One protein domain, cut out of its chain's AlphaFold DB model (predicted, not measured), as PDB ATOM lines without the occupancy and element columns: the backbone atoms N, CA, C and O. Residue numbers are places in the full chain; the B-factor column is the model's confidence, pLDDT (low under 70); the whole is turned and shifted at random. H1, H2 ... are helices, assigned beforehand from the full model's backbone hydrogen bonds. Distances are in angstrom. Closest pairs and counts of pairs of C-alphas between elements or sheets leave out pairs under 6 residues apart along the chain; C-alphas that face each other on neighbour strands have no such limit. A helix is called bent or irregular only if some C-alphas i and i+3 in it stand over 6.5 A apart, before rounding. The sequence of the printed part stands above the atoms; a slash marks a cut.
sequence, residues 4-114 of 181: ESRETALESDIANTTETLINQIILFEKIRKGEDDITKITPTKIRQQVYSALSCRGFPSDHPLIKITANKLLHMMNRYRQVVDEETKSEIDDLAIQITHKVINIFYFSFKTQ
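Overview. This is residues 4 to 114 of the 181 residues of an uncharacterized protein of Rhizophagus irregularis (UniProt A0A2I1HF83). Two pairs of helices are set one after the other along a rod, with a helical hairpin of H2 and H3 making one half and H4 crossing H5 in the other half. They overlap where the last part of H5, residues 105 to 113, packs on residues 47 to 55 of H3; the short H1 lies before H2 and packs on no other helix. The 111 printed residues hold five named helices, H1 to H5 in that order along the chain, and no named strand, and the class is all helix. The whole is only just loose, close to extended, with a radius of gyration of the C-alphas of 19.5 A, and it spans 69 by 28 by 21 A.

Along the chain. H1 covers residues 4 to 7, and C-alpha 4 is printed at (14.131, -3.254, 63.821). H2, residues 10 to 31, measures 31.4 A from first to last C-alpha and ends with C-alpha 31 at (52.835, 6.668, 55.089). H3, residues 37 to 57, is 30.5 A long. It is irregular, with C-alphas 40 and 43 at 7.1 A, and has a kink of 33 degrees near residue 44. H4, residues 64 to 78, is 20.7 A long. H5, residues 86 to 113, is the longest helix, 39.2 A from first to last C-alpha, and ends with C-alpha 113 at (35.192, -12.225, 47.581). It is irregular, but only just, with C-alphas 108 and 111 at 6.6 A, and has a kink of 37 degrees near residue 107.

Arrangement. H1 and H2 meet only through their link. H2 and H3 touch and form a helical hairpin, running opposite ways at a shallow tilt of 4 degrees. Their closest C-alphas, those of Ile 22 and Pro 43, are 5.0 A apart. H3 touches H5 with residues 47 to 55 alone, and H5 touches H3 with residues 105 to 113 alone. The closest C-alphas of this pair, those of Gln 48 and Thr 113, are 4.2 A apart. H3 and H5 run opposite ways at a shallow tilt of 9 degrees, and their centres are 24.5 A apart. H4 and H5 touch, with their centres 10.0 A apart. They run opposite ways at a steep tilt of 55 degrees. Their closest C-alphas, those of Ala 70 and Ala 96, are 5.1 A apart, and H5 touches H4 with residues 93 to 101 alone. H2 is apart from H4 and from H5, and H3 is apart from H4. Of the three pairs that touch, two are at a shallow tilt, and the packing is mostly aligned, but only just. In H2 and H4 every O i to N i+4 pair is within hydrogen-bond range; the count is 15 of 17 in H3 and 22 of 24 in H5, and H1 is too short for such a pair.

Size, cuts and confidence. The two C-alphas farthest apart, those of Lys 33 and Val 84, are 68.8 A apart. Three stretches stand free: residues 31 to 37, residues 75 to 82, of which 75 to 78 belong to H4, and residues 84 to 91, of which 86 to 91 belong to H5. Without them the body spans 58 by 27 by 17 A. The C-alphas of the first and last printed residues, Glu 4 and Gln 114, are 31.6 A apart. The printed part has no cut. The links from H1 to H2 and from H2 to H3 are tight, those from H3 to H4 and from H4 to H5 are short, and no link is long. The mean pLDDT of the printed part of this model is 93.1, and the five residues under 70 are residues 4 to 8.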
ATOM      1  N   GLU A   4      14.363  -2.818  65.218       44.88
ATOM      2  CA  GLU A   4      14.131  -3.254  63.821       44.88
ATOM      3  C   GLU A   4      14.904  -2.418  62.786       44.88
ATOM      4  O   GLU A   4      15.382  -2.935  61.777       44.88
ATOM      5  N   SER A   5      15.065  -1.114  63.039       52.53
ATOM      6  CA  SER A   5      15.848  -0.218  62.177       52.53
ATOM      7  C   SER A   5      17.355  -0.488  62.232       52.53
ATOM      8  O   SER A   5      18.054  -0.124  61.291       52.53
ATOM      9  N   ARG A   6      17.868  -1.055  63.332       52.97
ATOM     10  CA  ARG A   6      19.292  -1.392  63.478       52.97
ATOM     11  C   ARG A   6      19.601  -2.769  62.910       52.97
ATOM     12  O   ARG A   6      20.627  -2.926  62.261       52.97
ATOM     13  N   GLU A   7      18.705  -3.737  63.093       57.84
ATOM     14  CA  GLU A   7      18.860  -5.082  62.521       57.84
ATOM     15  C   GLU A   7      18.856  -5.064  60.987       57.84
ATOM     16  O   GLU A   7      19.632  -5.779  60.364       57.84
ATOM     17  N   THR A   8      18.058  -4.186  60.375       63.94
ATOM     18  CA  THR A   8      17.958  -4.047  58.909       63.94
ATOM     19  C   THR A   8      19.116  -3.285  58.250       63.94
ATOM     20  O   THR A   8      19.147  -3.167  57.024       63.94
ATOM     21  N   ALA A   9      20.058  -2.751  59.035       81.31
ATOM     22  CA  ALA A   9      21.196  -1.970  58.541       81.31
ATOM     23  C   ALA A   9      22.555  -2.669  58.726       81.31
ATOM     24  O   ALA A   9      23.568  -2.148  58.255       81.31
ATOM     25  N   LEU A  10      22.598  -3.846  59.365       92.19
ATOM     26  CA  LEU A  10      23.846  -4.513  59.751       92.19
ATOM     27  C   LEU A  10      24.767  -4.795  58.561       92.19
ATOM     28  O   LEU A  10      25.972  -4.564  58.652       92.19
ATOM     29  N   GLU A  11      24.234  -5.256  57.430       94.06
ATOM     30  CA  GLU A  11      25.026  -5.520  56.225       94.06
ATOM     31  C   GLU A  11      25.695  -4.247  55.702       94.06
ATOM     32  O   GLU A  11      26.865  -4.274  55.316       94.06
ATOM     33  N   SER A  12      24.968  -3.126  55.722       92.31
ATOM     34  CA  SER A  12      25.477  -1.815  55.312       92.31
ATOM     35  C   SER A  12      26.540  -1.308  56.288       92.31
ATOM     36  O   SER A  12      27.611  -0.874  55.864       92.31
ATOM     37  N   ASP A  13      26.294  -1.412  57.594       95.19
ATOM     38  CA  ASP A  13      27.236  -0.983  58.630       95.19
ATOM     39  C   ASP A  13      28.544  -1.782  58.575       95.19
ATOM     40  O   ASP A  13      29.636  -1.203  58.627       95.19
ATOM     41  N   ILE A  14      28.452  -3.104  58.393       96.25
ATOM     42  CA  ILE A  14      29.609  -3.984  58.196       96.25
ATOM     43  C   ILE A  14      30.372  -3.579  56.931       96.25
ATOM     44  O   ILE A  14      31.597  -3.433  56.983       96.25
ATOM     45  N   ALA A  15      29.682  -3.370  55.806       95.31
ATOM     46  CA  ALA A  15      30.315  -2.978  54.548       95.31
ATOM     47  C   ALA A  15      31.041  -1.624  54.662       95.31
ATOM     48  O   ALA A  15      32.208  -1.522  54.283       95.31
ATOM     49  N   ASN A  16      30.399  -0.616  55.258       96.12
ATOM     50  CA  ASN A  16      30.960   0.727  55.435       96.12
ATOM     51  C   ASN A  16      32.160   0.738  56.393       96.12
ATOM     52  O   ASN A  16      33.189   1.364  56.115       96.12
ATOM     53  N   THR A  17      32.057   0.015  57.510       97.69
ATOM     54  CA  THR A  17      33.155  -0.125  58.478       97.69
ATOM     55  C   THR A  17      34.354  -0.823  57.838       97.69
ATOM     56  O   THR A  17      35.497  -0.407  58.020       97.69
ATOM     57  N   THR A  18      34.094  -1.850  57.028       97.94
ATOM     58  CA  THR A  18      35.127  -2.596  56.300       97.94
ATOM     59  C   THR A  18      35.852  -1.720  55.290       97.94
ATOM     60  O   THR A  18      37.079  -1.727  55.250       97.94
ATOM     61  N   GLU A  19      35.115  -0.930  54.512       97.19
ATOM     62  CA  GLU A  19      35.692   0.011  53.550       97.19
ATOM     63  C   GLU A  19      36.544   1.079  54.254       97.19
ATOM     64  O   GLU A  19      37.651   1.399  53.822       97.19
ATOM     65  N   THR A  20      36.076   1.584  55.397       98.38
ATOM     66  CA  THR A  20      36.836   2.537  56.218       98.38
ATOM     67  C   THR A  20      38.159   1.932  56.690       98.38
ATOM     68  O   THR A  20      39.212   2.549  56.524       98.38
ATOM     69  N   LEU A  21      38.129   0.708  57.223       98.44
ATOM     70  CA  LEU A  21      39.324  -0.004  57.683       98.44
ATOM     71  C   LEU A  21      40.307  -0.279  56.536       98.44
ATOM     72  O   LEU A  21      41.507  -0.049  56.682       98.44
ATOM     73  N   ILE A  22      39.809  -0.729  55.383       98.19
ATOM     74  CA  ILE A  22      40.607  -0.940  54.166       98.19
ATOM     75  C   ILE A  22      41.361   0.338  53.788       98.19
ATOM     76  O   ILE A  22      42.578   0.301  53.601       98.19
ATOM     77  N   ASN A  23      40.667   1.476  53.745       98.19
ATOM     78  CA  ASN A  23      41.267   2.759  53.391       98.19
ATOM     79  C   ASN A  23      42.315   3.220  54.414       98.19
ATOM     80  O   ASN A  23      43.365   3.740  54.031       98.19
ATOM     81  N   GLN A  24      42.084   2.977  55.706       98.19
ATOM     82  CA  GLN A  24      43.071   3.250  56.753       98.19
ATOM     83  C   GLN A  24      44.334   2.392  56.602       98.19
ATOM     84  O   GLN A  24      45.434   2.906  56.794       98.19
ATOM     85  N   ILE A  25      44.203   1.118  56.225       97.56
ATOM     86  CA  ILE A  25      45.348   0.217  56.019       97.56
ATOM     87  C   ILE A  25      46.138   0.609  54.767       97.56
ATOM     88  O   ILE A  25      47.363   0.658  54.820       97.56
ATOM     89  N   ILE A  26      45.460   0.969  53.674       96.75
ATOM     90  CA  ILE A  26      46.113   1.506  52.467       96.75
ATOM     91  C   ILE A  26      46.873   2.801  52.798       96.75
ATOM     92  O   ILE A  26      47.984   3.024  52.326       96.75
ATOM     93  N   LEU A  27      46.296   3.676  53.623       97.38
ATOM     94  CA  LEU A  27      46.974   4.896  54.059       97.38
ATOM     95  C   LEU A  27      48.177   4.592  54.967       97.38
ATOM     96  O   LEU A  27      49.222   5.230  54.843       97.38
ATOM     97  N   PHE A  28      48.035   3.619  55.867       96.44
ATOM     98  CA  PHE A  28      49.105   3.150  56.743       96.44
ATOM     99  C   PHE A  28      50.298   2.615  55.938       96.44
ATOM    100  O   PHE A  28      51.422   3.043  56.197       96.44
ATOM    101  N   GLU A  29      50.040   1.774  54.933       95.88
ATOM    102  CA  GLU A  29      51.034   1.239  53.992       95.88
ATOM    103  C   GLU A  29      51.812   2.354  53.280       95.88
ATOM    104  O   GLU A  29      53.035   2.319  53.222       95.88
ATOM    105  N   LYS A  30      51.118   3.396  52.812       94.75
ATOM    106  CA  LYS A  30      51.742   4.519  52.093       94.75
ATOM    107  C   LYS A  30      52.604   5.427  52.970       94.75
ATOM    108  O   LYS A  30      53.585   5.989  52.490       94.75
ATOM    109  N   ILE A  31      52.199   5.662  54.219       96.44
ATOM    110  CA  ILE A  31      52.835   6.668  55.089       96.44
ATOM    111  C   ILE A  31      53.975   6.071  55.916       96.44
ATOM    112  O   ILE A  31      54.929   6.774  56.265       96.44
ATOM    113  N   ARG A  32      53.874   4.801  56.311       94.94
ATOM    114  CA  ARG A  32      54.853   4.164  57.196       94.94
ATOM    115  C   ARG A  32      55.926   3.450  56.380       94.94
ATOM    116  O   ARG A  32      55.668   2.921  55.312       94.94
ATOM    117  N   LYS A  33      57.156   3.448  56.897       92.06
ATOM    118  CA  LYS A  33      58.267   2.725  56.270       92.06
ATOM    119  C   LYS A  33      58.096   1.224  56.514       92.06
ATOM    120  O   LYS A  33      57.960   0.821  57.666       92.06
ATOM    121  N   GLY A  34      58.167   0.431  55.452       89.62
ATOM    122  CA  GLY A  34      58.087  -1.029  55.470       89.62
ATOM    123  C   GLY A  34      57.877  -1.554  54.051       89.62
ATOM    124  O   GLY A  34      57.282  -0.865  53.230       89.62
ATOM    125  N   GLU A  35      58.392  -2.744  53.744       89.19
ATOM    126  CA  GLU A  35      58.216  -3.402  52.434       89.19
ATOM    127  C   GLU A  35      57.602  -4.803  52.570       89.19
ATOM    128  O   GLU A  35      57.767  -5.654  51.699       89.19
ATOM    129  N   ASP A  36      56.875  -5.063  53.654       93.69
ATOM    130  CA  ASP A  36      56.260  -6.361  53.891       93.69
ATOM    131  C   ASP A  36      55.029  -6.605  53.002       93.69
ATOM    132  O   ASP A  36      54.191  -5.732  52.764       93.69
ATOM    133  N   ASP A  37      54.895  -7.841  52.526       94.06
ATOM    134  CA  ASP A  37      53.755  -8.242  51.699       94.06
ATOM    135  C   ASP A  37      52.461  -8.379  52.509       94.06
ATOM    136  O   ASP A  37      51.366  -8.324  51.941       94.06
ATOM    137  N   ILE A  38      52.562  -8.533  53.836       95.62
ATOM    138  CA  ILE A  38      51.388  -8.695  54.692       95.62
ATOM    139  C   ILE A  38      50.546  -7.419  54.706       95.62
ATOM    140  O   ILE A  38      49.338  -7.496  54.485       95.62
ATOM    141  N   THR A  39      51.148  -6.242  54.861       95.00
ATOM    142  CA  THR A  39      50.420  -4.968  54.838       95.00
ATOM    143  C   THR A  39      49.789  -4.729  53.465       95.00
ATOM    144  O   THR A  39      48.616  -4.364  53.393       95.00
ATOM    145  N   LYS A  40      50.504  -5.052  52.377       94.50
ATOM    146  CA  LYS A  40      50.012  -4.920  50.994       94.50
ATOM    147  C   LYS A  40      48.800  -5.812  50.701       94.50
ATOM    148  O   LYS A  40      47.847  -5.370  50.064       94.50
ATOM    149  N   ILE A  41      48.800  -7.068  51.163       96.38
ATOM    150  CA  ILE A  41      47.704  -8.018  50.889       96.38
ATOM    151  C   ILE A  41      46.524  -7.893  51.866       96.38
ATOM    152  O   ILE A  41      45.411  -8.333  51.555       96.38
ATOM    153  N   THR A  42      46.734  -7.299  53.043       97.38
ATOM    154  CA  THR A  42      45.726  -7.221  54.114       97.38
ATOM    155  C   THR A  42      44.396  -6.595  53.668       97.38
ATOM    156  O   THR A  42      43.362  -7.209  53.951       97.38
ATOM    157  N   PRO A  43      44.353  -5.465  52.929       97.56
ATOM    158  CA  PRO A  43      43.094  -4.889  52.444       97.56
ATOM    159  C   PRO A  43      42.244  -5.888  51.648       97.56
ATOM    160  O   PRO A  43      41.044  -6.041  51.887       97.56
ATOM    161  N   THR A  44      42.889  -6.639  50.752       97.31
ATOM    162  CA  THR A  44      42.237  -7.690  49.967       97.31
ATOM    163  C   THR A  44      41.711  -8.796  50.874       97.31
ATOM    164  O   THR A  44      40.555  -9.185  50.737       97.31
ATOM    165  N   LYS A  45      42.502  -9.282  51.838       97.88
ATOM    166  CA  LYS A  45      42.073 -10.360  52.747       97.88
ATOM    167  C   LYS A  45      40.894  -9.957  53.629       97.88
ATOM    168  O   LYS A  45      39.963 -10.748  53.767       97.88
ATOM    169  N   ILE A  46      40.903  -8.741  54.172       98.12
ATOM    170  CA  ILE A  46      39.793  -8.200  54.967       98.12
ATOM    171  C   ILE A  46      38.518  -8.164  54.128       98.12
ATOM    172  O   ILE A  46      37.509  -8.739  54.532       98.12
ATOM    173  N   ARG A  47      38.584  -7.574  52.926       98.12
ATOM    174  CA  ARG A  47      37.454  -7.541  51.991       98.12
ATOM    175  C   ARG A  47      36.916  -8.949  51.736       98.12
ATOM    176  O   ARG A  47      35.728  -9.192  51.911       98.12
ATOM    177  N   GLN A  48      37.787  -9.888  51.373       98.06
ATOM    178  CA  GLN A  48      37.380 -11.253  51.049       98.06
ATOM    179  C   GLN A  48      36.666 -11.946  52.212       98.06
ATOM    180  O   GLN A  48      35.620 -12.555  51.998       98.06
ATOM    181  N   GLN A  49      37.201 -11.848  53.428       97.81
ATOM    182  CA  GLN A  49      36.630 -12.511  54.602       97.81
ATOM    183  C   GLN A  49      35.282 -11.907  54.996       97.81
ATOM    184  O   GLN A  49      34.307 -12.638  55.165       97.81
ATOM    185  N   VAL A  50      35.199 -10.576  55.069       98.12
ATOM    186  CA  VAL A  50      33.955  -9.893  55.436       98.12
ATOM    187  C   VAL A  50      32.857 -10.175  54.417       98.12
ATOM    188  O   VAL A  50      31.763 -10.598  54.787       98.12
ATOM    189  N   TYR A  51      33.142 -10.002  53.126       98.06
ATOM    190  CA  TYR A  51      32.136 -10.223  52.092       98.06
ATOM    191  C   TYR A  51      31.778 -11.705  51.914       98.06
ATOM    192  O   TYR A  51      30.668 -12.006  51.486       98.06
ATOM    193  N   SER A  52      32.650 -12.640  52.308       97.44
ATOM    194  CA  SER A  52      32.281 -14.061  52.400       97.44
ATOM    195  C   SER A  52      31.278 -14.301  53.528       97.44
ATOM    196  O   SER A  52      30.293 -15.008  53.330       97.44
ATOM    197  N   ALA A  53      31.467 -13.670  54.692       96.88
ATOM    198  CA  ALA A  53      30.500 -13.744  55.784       96.88
ATOM    199  C   ALA A  53      29.142 -13.132  55.391       96.88
ATOM    200  O   ALA A  53      28.104 -13.746  55.645       96.88
ATOM    201  N   LEU A  54      29.152 -11.976  54.714       96.38
ATOM    202  CA  LEU A  54      27.945 -11.344  54.166       96.38
ATOM    203  C   LEU A  54      27.291 -12.201  53.075       96.38
ATOM    204  O   LEU A  54      26.079 -12.338  53.062       96.38
ATOM    205  N   SER A  55      28.055 -12.857  52.201       94.94
ATOM    206  CA  SER A  55      27.486 -13.770  51.197       94.94
ATOM    207  C   SER A  55      26.808 -14.991  51.838       94.94
ATOM    208  O   SER A  55      25.825 -15.495  51.303       94.94
ATOM    209  N   CYS A  56      27.264 -15.441  53.008       94.06
ATOM    210  CA  CYS A  56      26.633 -16.558  53.711       94.06
ATOM    211  C   CYS A  56      25.373 -16.175  54.503       94.06
ATOM    212  O   CYS A  56      24.516 -17.034  54.700       94.06
ATOM    213  N   ARG A  57      25.284 -14.947  55.036       92.88
ATOM    214  CA  ARG A  57      24.232 -14.568  56.007       92.88
ATOM    215  C   ARG A  57      23.521 -13.244  55.740       92.88
ATOM    216  O   ARG A  57      22.503 -12.993  56.371       92.88
ATOM    217  N   GLY A  58      24.066 -12.401  54.879       92.38
ATOM    218  CA  GLY A  58      23.534 -11.077  54.596       92.38
ATOM    219  C   GLY A  58      22.271 -11.151  53.750       92.38
ATOM    220  O   GLY A  58      22.216 -11.910  52.781       92.38
ATOM    221  N   PHE A  59      21.289 -10.326  54.105       92.25
ATOM    222  CA  PHE A  59      19.988 -10.214  53.449       92.25
ATOM    223  C   PHE A  59      19.285 -11.564  53.249       92.25
ATOM    224  O   PHE A  59      19.025 -11.936  52.104       92.25
ATOM    225  N   PRO A  60      18.940 -12.299  54.323       91.81
ATOM    226  CA  PRO A  60      18.190 -13.548  54.195       91.81
ATOM    227  C   PRO A  60      16.892 -13.359  53.390       91.81
ATOM    228  O   PRO A  60      16.397 -12.244  53.226       91.81
ATOM    229  N   SER A  61      16.317 -14.448  52.874       89.88
ATOM    230  CA  SER A  61      15.142 -14.401  51.981       89.88
ATOM    231  C   SER A  61      13.955 -13.612  52.545       89.88
ATOM    232  O   SER A  61      13.160 -13.052  51.790       89.88
ATOM    233  N   ASP A  62      13.816 -13.564  53.868       90.38
ATOM    234  CA  ASP A  62      12.754 -12.848  54.556       90.38
ATOM    235  C   ASP A  62      13.049 -11.355  54.804       90.38
ATOM    236  O   ASP A  62      12.133 -10.614  55.185       90.38
ATOM    237  N   HIS A  63      14.278 -10.906  54.525       92.81
ATOM    238  CA  HIS A  63      14.745  -9.536  54.711       92.81
ATOM    239  C   HIS A  63      13.923  -8.533  53.875       92.81
ATOM    240  O   HIS A  63      13.648  -8.789  52.693       92.81
ATOM    241  N   PRO A  64      13.572  -7.346  54.417       93.12
ATOM    242  CA  PRO A  64      12.730  -6.369  53.723       93.12
ATOM    243  C   PRO A  64      13.241  -5.965  52.337       93.12
ATOM    244  O   PRO A  64      12.450  -5.884  51.400       93.12
ATOM    245  N   LEU A  65      14.555  -5.767  52.174       92.50
ATOM    246  CA  LEU A  65      15.156  -5.447  50.871       92.50
ATOM    247  C   LEU A  65      14.849  -6.523  49.818       92.50
ATOM    248  O   LEU A  65      14.510  -6.181  48.683       92.50
ATOM    249  N   ILE A  66      14.934  -7.804  50.197       95.31
ATOM    250  CA  ILE A  66      14.660  -8.931  49.300       95.31
ATOM    251  C   ILE A  66      13.175  -8.955  48.945       95.31
ATOM    252  O   ILE A  66      12.838  -8.903  47.765       95.31
ATOM    253  N   LYS A  67      12.283  -8.937  49.943       95.19
ATOM    254  CA  LYS A  67      10.827  -8.967  49.716       95.19
ATOM    255  C   LYS A  67      10.341  -7.796  48.864       95.19
ATOM    256  O   LYS A  67       9.600  -7.992  47.905       95.19
ATOM    257  N   ILE A  68      10.775  -6.574  49.177       95.75
ATOM    258  CA  ILE A  68      10.382  -5.369  48.432       95.75
ATOM    259  C   ILE A  68      10.861  -5.459  46.981       95.75
ATOM    260  O   ILE A  68      10.118  -5.108  46.064       95.75
ATOM    261  N   THR A  69      12.086  -5.929  46.755       96.31
ATOM    262  CA  THR A  69      12.650  -6.040  45.406       96.31
ATOM    263  C   THR A  69      11.978  -7.159  44.605       96.31
ATOM    264  O   THR A  69      11.612  -6.931  43.452       96.31
ATOM    265  N   ALA A  70      11.712  -8.313  45.222       97.06
ATOM    266  CA  ALA A  70      10.970  -9.414  44.609       97.06
ATOM    267  C   ALA A  70       9.546  -8.988  44.215       97.06
ATOM    268  O   ALA A  70       9.122  -9.210  43.083       97.06
ATOM    269  N   ASN A  71       8.844  -8.266  45.091       96.12
ATOM    270  CA  ASN A  71       7.514  -7.729  44.793       96.12
ATOM    271  C   ASN A  71       7.536  -6.719  43.639       96.12
ATOM    272  O   ASN A  71       6.639  -6.724  42.797       96.12
ATOM    273  N   LYS A  72       8.569  -5.868  43.555       96.75
ATOM    274  CA  LYS A  72       8.754  -4.965  42.406       96.75
ATOM    275  C   LYS A  72       8.965  -5.747  41.110       96.75
ATOM    276  O   LYS A  72       8.358  -5.396  40.100       96.75
ATOM    277  N   LEU A  73       9.783  -6.800  41.137       95.12
ATOM    278  CA  LEU A  73      10.002  -7.683  39.989       95.12
ATOM    279  C   LEU A  73       8.687  -8.322  39.524       95.12
ATOM    280  O   LEU A  73       8.327  -8.197  38.354       95.12
ATOM    281  N   LEU A  74       7.938  -8.932  40.442       95.38
ATOM    282  CA  LEU A  74       6.640  -9.548  40.159       95.38
ATOM    283  C   LEU A  74       5.644  -8.540  39.591       95.38
ATOM    284  O   LEU A  74       5.002  -8.811  38.578       95.38
ATOM    285  N   HIS A  75       5.556  -7.353  40.194       95.12
ATOM    286  CA  HIS A  75       4.688  -6.288  39.708       95.12
ATOM    287  C   HIS A  75       5.036  -5.892  38.269       95.12
ATOM    288  O   HIS A  75       4.138  -5.780  37.438       95.12
ATOM    289  N   MET A  76       6.324  -5.734  37.942       94.19
ATOM    290  CA  MET A  76       6.757  -5.447  36.571       94.19
ATOM    291  C   MET A  76       6.389  -6.570  35.601       94.19
ATOM    292  O   MET A  76       5.875  -6.286  34.521       94.19
ATOM    293  N   MET A  77       6.601  -7.835  35.976       92.81
ATOM    294  CA  MET A  77       6.242  -8.980  35.133       92.81
ATOM    295  C   MET A  77       4.731  -9.053  34.892       92.81
ATOM    296  O   MET A  77       4.294  -9.254  33.760       92.81
ATOM    297  N   ASN A  78       3.926  -8.826  35.931       93.12
ATOM    298  CA  ASN A  78       2.465  -8.915  35.879       93.12
ATOM    299  C   ASN A  78       1.807  -7.779  35.076       93.12
ATOM    300  O   ASN A  78       0.610  -7.825  34.810       93.12
ATOM    301  N   ARG A  79       2.577  -6.786  34.612       95.44
ATOM    302  CA  ARG A  79       2.108  -5.838  33.587       95.44
ATOM    303  C   ARG A  79       1.953  -6.484  32.210       95.44
ATOM    304  O   ARG A  79       1.225  -5.949  31.380       95.44
ATOM    305  N   TYR A  80       2.647  -7.594  31.968       93.44
ATOM    306  CA  TYR A  80       2.697  -8.276  30.672       93.44
ATOM    307  C   TYR A  80       2.098  -9.688  30.705       93.44
ATOM    308  O   TYR A  80       1.948 -10.307  29.655       93.44
ATOM    309  N   ARG A  81       1.755 -10.209  31.890       91.81
ATOM    310  CA  ARG A  81       1.144 -11.532  32.073       91.81
ATOM    311  C   ARG A  81       0.138 -11.527  33.221       91.81
ATOM    312  O   ARG A  81       0.284 -10.754  34.160       91.81
ATOM    313  N   GLN A  82      -0.800 -12.467  33.197       92.25
ATOM    314  CA  GLN A  82      -1.649 -12.803  34.339       92.25
ATOM    315  C   GLN A  82      -1.448 -14.277  34.688       92.25
ATOM    316  O   GLN A  82      -1.514 -15.134  33.807       92.25
ATOM    317  N   VAL A  83      -1.196 -14.569  35.964       90.62
ATOM    318  CA  VAL A  83      -1.138 -15.940  36.487       90.62
ATOM    319  C   VAL A  83      -2.471 -16.208  37.174       90.62
ATOM    320  O   VAL A  83      -2.812 -15.516  38.130       90.62
ATOM    321  N   VAL A  84      -3.255 -17.132  36.618       91.69
ATOM    322  CA  VAL A  84      -4.622 -17.431  37.085       91.69
ATOM    323  C   VAL A  84      -4.626 -18.546  38.128       91.69
ATOM    324  O   VAL A  84      -5.440 -18.524  39.043       91.69
ATOM    325  N   ASP A  85      -3.719 -19.507  37.982       95.38
ATOM    326  CA  ASP A  85      -3.575 -20.626  38.905       95.38
ATOM    327  C   ASP A  85      -2.841 -20.189  40.185       95.38
ATOM    328  O   ASP A  85      -1.735 -19.646  40.119       95.38
ATOM    329  N   GLU A  86      -3.470 -20.389  41.346       93.50
ATOM    330  CA  GLU A  86      -2.943 -19.908  42.632       93.50
ATOM    331  C   GLU A  86      -1.719 -20.705  43.110       93.50
ATOM    332  O   GLU A  86      -0.833 -20.124  43.736       93.50
ATOM    333  N   GLU A  87      -1.616 -21.996  42.774       95.50
ATOM    334  CA  GLU A  87      -0.425 -22.804  43.080       95.50
ATOM    335  C   GLU A  87       0.784 -22.277  42.298       95.50
ATOM    336  O   GLU A  87       1.784 -21.863  42.890       95.50
ATOM    337  N   THR A  88       0.636 -22.132  40.980       93.00
ATOM    338  CA  THR A  88       1.651 -21.552  40.089       93.00
ATOM    339  C   THR A  88       2.060 -20.147  40.537       93.00
ATOM    340  O   THR A  88       3.228 -19.764  40.449       93.00
ATOM    341  N   LYS A  89       1.107 -19.340  41.010       93.44
ATOM    342  CA  LYS A  89       1.373 -17.990  41.515       93.44
ATOM    343  C   LYS A  89       2.221 -18.015  42.786       93.44
ATOM    344  O   LYS A  89       3.193 -17.269  42.851       93.44
ATOM    345  N   SER A  90       1.912 -18.895  43.737       94.00
ATOM    346  CA  SER A  90       2.727 -19.074  44.943       94.00
ATOM    347  C   SER A  90       4.154 -19.515  44.604       94.00
ATOM    348  O   SER A  90       5.111 -18.949  45.128       94.00
ATOM    349  N   GLU A  91       4.319 -20.472  43.687       95.75
ATOM    350  CA  GLU A  91       5.645 -20.925  43.242       95.75
ATOM    351  C   GLU A  91       6.453 -19.792  42.598       95.75
ATOM    352  O   GLU A  91       7.651 -19.632  42.842       95.75
ATOM    353  N   ILE A  92       5.796 -18.978  41.773       94.31
ATOM    354  CA  ILE A  92       6.397 -17.808  41.132       94.31
ATOM    355  C   ILE A  92       6.840 -16.769  42.166       94.31
ATOM    356  O   ILE A  92       7.911 -16.177  41.996       94.31
ATOM    357  N   ASP A  93       6.043 -16.534  43.207       94.12
ATOM    358  CA  ASP A  93       6.367 -15.577  44.264       94.12
ATOM    359  C   ASP A  93       7.614 -16.031  45.047       94.12
ATOM    360  O   ASP A  93       8.550 -15.246  45.253       94.12
ATOM    361  N   ASP A  94       7.702 -17.324  45.367       95.69
ATOM    362  CA  ASP A  94       8.880 -17.923  46.002       95.69
ATOM    363  C   ASP A  94      10.116 -17.861  45.096       95.69
ATOM    364  O   ASP A  94      11.217 -17.512  45.543       95.69
ATOM    365  N   LEU A  95       9.959 -18.147  43.800       96.31
ATOM    366  CA  LEU A  95      11.037 -18.022  42.818       96.31
ATOM    367  C   LEU A  95      11.528 -16.577  42.698       96.31
ATOM    368  O   LEU A  95      12.736 -16.357  42.575       96.31
ATOM    369  N   ALA A  96      10.632 -15.592  42.772       96.69
ATOM    370  CA  ALA A  96      10.996 -14.180  42.739       96.69
ATOM    371  C   ALA A  96      11.829 -13.773  43.964       96.69
ATOM    372  O   ALA A  96      12.813 -13.040  43.820       96.69
ATOM    373  N   ILE A  97      11.499 -14.277  45.155       97.19
ATOM    374  CA  ILE A  97      12.313 -14.075  46.363       97.19
ATOM    375  C   ILE A  97      13.688 -14.728  46.188       97.19
ATOM    376  O   ILE A  97      14.717 -14.074  46.387       97.19
ATOM    377  N   GLN A  98      13.729 -15.988  45.751       96.44
ATOM    378  CA  GLN A  98      14.978 -16.731  45.583       96.44
ATOM    379  C   GLN A  98      15.910 -16.093  44.546       96.44
ATOM    380  O   GLN A  98      17.111 -15.969  44.798       96.44
ATOM    381  N   ILE A  99      15.387 -15.689  43.383       95.75
ATOM    382  CA  ILE A  99      16.201 -15.061  42.335       95.75
ATOM    383  C   ILE A  99      16.703 -13.690  42.784       95.75
ATOM    384  O   ILE A  99      17.874 -13.381  42.583       95.75
ATOM    385  N   THR A 100      15.867 -12.911  43.472       96.62
ATOM    386  CA  THR A 100      16.248 -11.607  44.027       96.62
ATOM    387  C   THR A 100      17.389 -11.754  45.027       96.62
ATOM    388  O   THR A 100      18.399 -11.059  44.911       96.62
ATOM    389  N   HIS A 101      17.266 -12.698  45.964       95.69
ATOM    390  CA  HIS A 101      18.316 -12.994  46.932       95.69
ATOM    391  C   HIS A 101      19.618 -13.411  46.239       95.69
ATOM    392  O   HIS A 101      20.664 -12.829  46.509       95.69
ATOM    393  N   LYS A 102      19.563 -14.351  45.285       95.06
ATOM    394  CA  LYS A 102      20.750 -14.809  44.540       95.06
ATOM    395  C   LYS A 102      21.431 -13.679  43.773       95.06
ATOM    396  O   LYS A 102      22.651 -13.571  43.823       95.06
ATOM    397  N   VAL A 103      20.666 -12.835  43.081       94.06
ATOM    398  CA  VAL A 103      21.208 -11.703  42.318       94.06
ATOM    399  C   VAL A 103      21.893 -10.716  43.260       94.06
ATOM    400  O   VAL A 103      23.060 -10.391  43.050       94.06
ATOM    401  N   ILE A 104      21.227 -10.288  44.336       93.88
ATOM    402  CA  ILE A 104      21.839  -9.372  45.309       93.88
ATOM    403  C   ILE A 104      23.106  -9.992  45.903       93.88
ATOM    404  O   ILE A 104      24.146  -9.341  45.920       93.88
ATOM    405  N   ASN A 105      23.055 -11.263  46.302       95.00
ATOM    406  CA  ASN A 105      24.201 -11.966  46.866       95.00
ATOM    407  C   ASN A 105      25.402 -11.986  45.908       95.00
ATOM    408  O   ASN A 105      26.504 -11.608  46.301       95.00
ATOM    409  N   ILE A 106      25.183 -12.349  44.639       93.56
ATOM    410  CA  ILE A 106      26.247 -12.429  43.631       93.56
ATOM    411  C   ILE A 106      26.888 -11.057  43.408       93.56
ATOM    412  O   ILE A 106      28.107 -10.913  43.542       93.56
ATOM    413  N   PHE A 107      26.075 -10.053  43.074       92.81
ATOM    414  CA  PHE A 107      26.578  -8.762  42.608       92.81
ATOM    415  C   PHE A 107      27.076  -7.860  43.746       92.81
ATOM    416  O   PHE A 107      28.058  -7.144  43.552       92.81
ATOM    417  N   TYR A 108      26.459  -7.905  44.932       92.50
ATOM    418  CA  TYR A 108      26.894  -7.087  46.071       92.50
ATOM    419  C   TYR A 108      27.944  -7.778  46.940       92.50
ATOM    420  O   TYR A 108      28.822  -7.092  47.469       92.50
ATOM    421  N   PHE A 109      27.896  -9.109  47.086       95.25
ATOM    422  CA  PHE A 109      28.787  -9.826  48.001       95.25
ATOM    423  C   PHE A 109      29.803 -10.714  47.292       95.25
ATOM    424  O   PHE A 109      31.006 -10.512  47.463       95.25
ATOM    425  N   SER A 110      29.371 -11.668  46.467       93.81
ATOM    426  CA  SER A 110      30.276 -12.674  45.894       93.81
ATOM    427  C   SER A 110      31.346 -12.068  44.981       93.81
ATOM    428  O   SER A 110      32.476 -12.549  44.960       93.81
ATOM    429  N   PHE A 111      31.065 -10.973  44.272       94.62
ATOM    430  CA  PHE A 111      32.095 -10.270  43.490       94.62
ATOM    431  C   PHE A 111      33.222  -9.741  44.385       94.62
ATOM    432  O   PHE A 111      34.406  -9.826  44.050       94.62
ATOM    433  N   LYS A 112      32.877  -9.268  45.582       95.88
ATOM    434  CA  LYS A 112      33.821  -8.745  46.572       95.88
ATOM    435  C   LYS A 112      34.572  -9.850  47.327       95.88
ATOM    436  O   LYS A 112      35.428  -9.519  48.142       95.88
ATOM    437  N   THR A 113      34.354 -11.134  47.043       95.31
ATOM    438  CA  THR A 113      35.192 -12.225  47.581       95.31
ATOM    439  C   THR A 113      36.350 -12.597  46.652       95.31
ATOM    440  O   THR A 113      37.302 -13.261  47.063       95.31
ATOM    441  N   GLN A 114      36.332 -12.121  45.408       92.50
ATOM    442  CA  GLN A 114      37.385 -12.398  44.434       92.50
ATOM    443  C   GLN A 114      38.637 -11.554  44.700       92.50
ATOM    444  O   GLN A 114      38.553 -10.449  45.244       92.50
TER     445      GLN A 114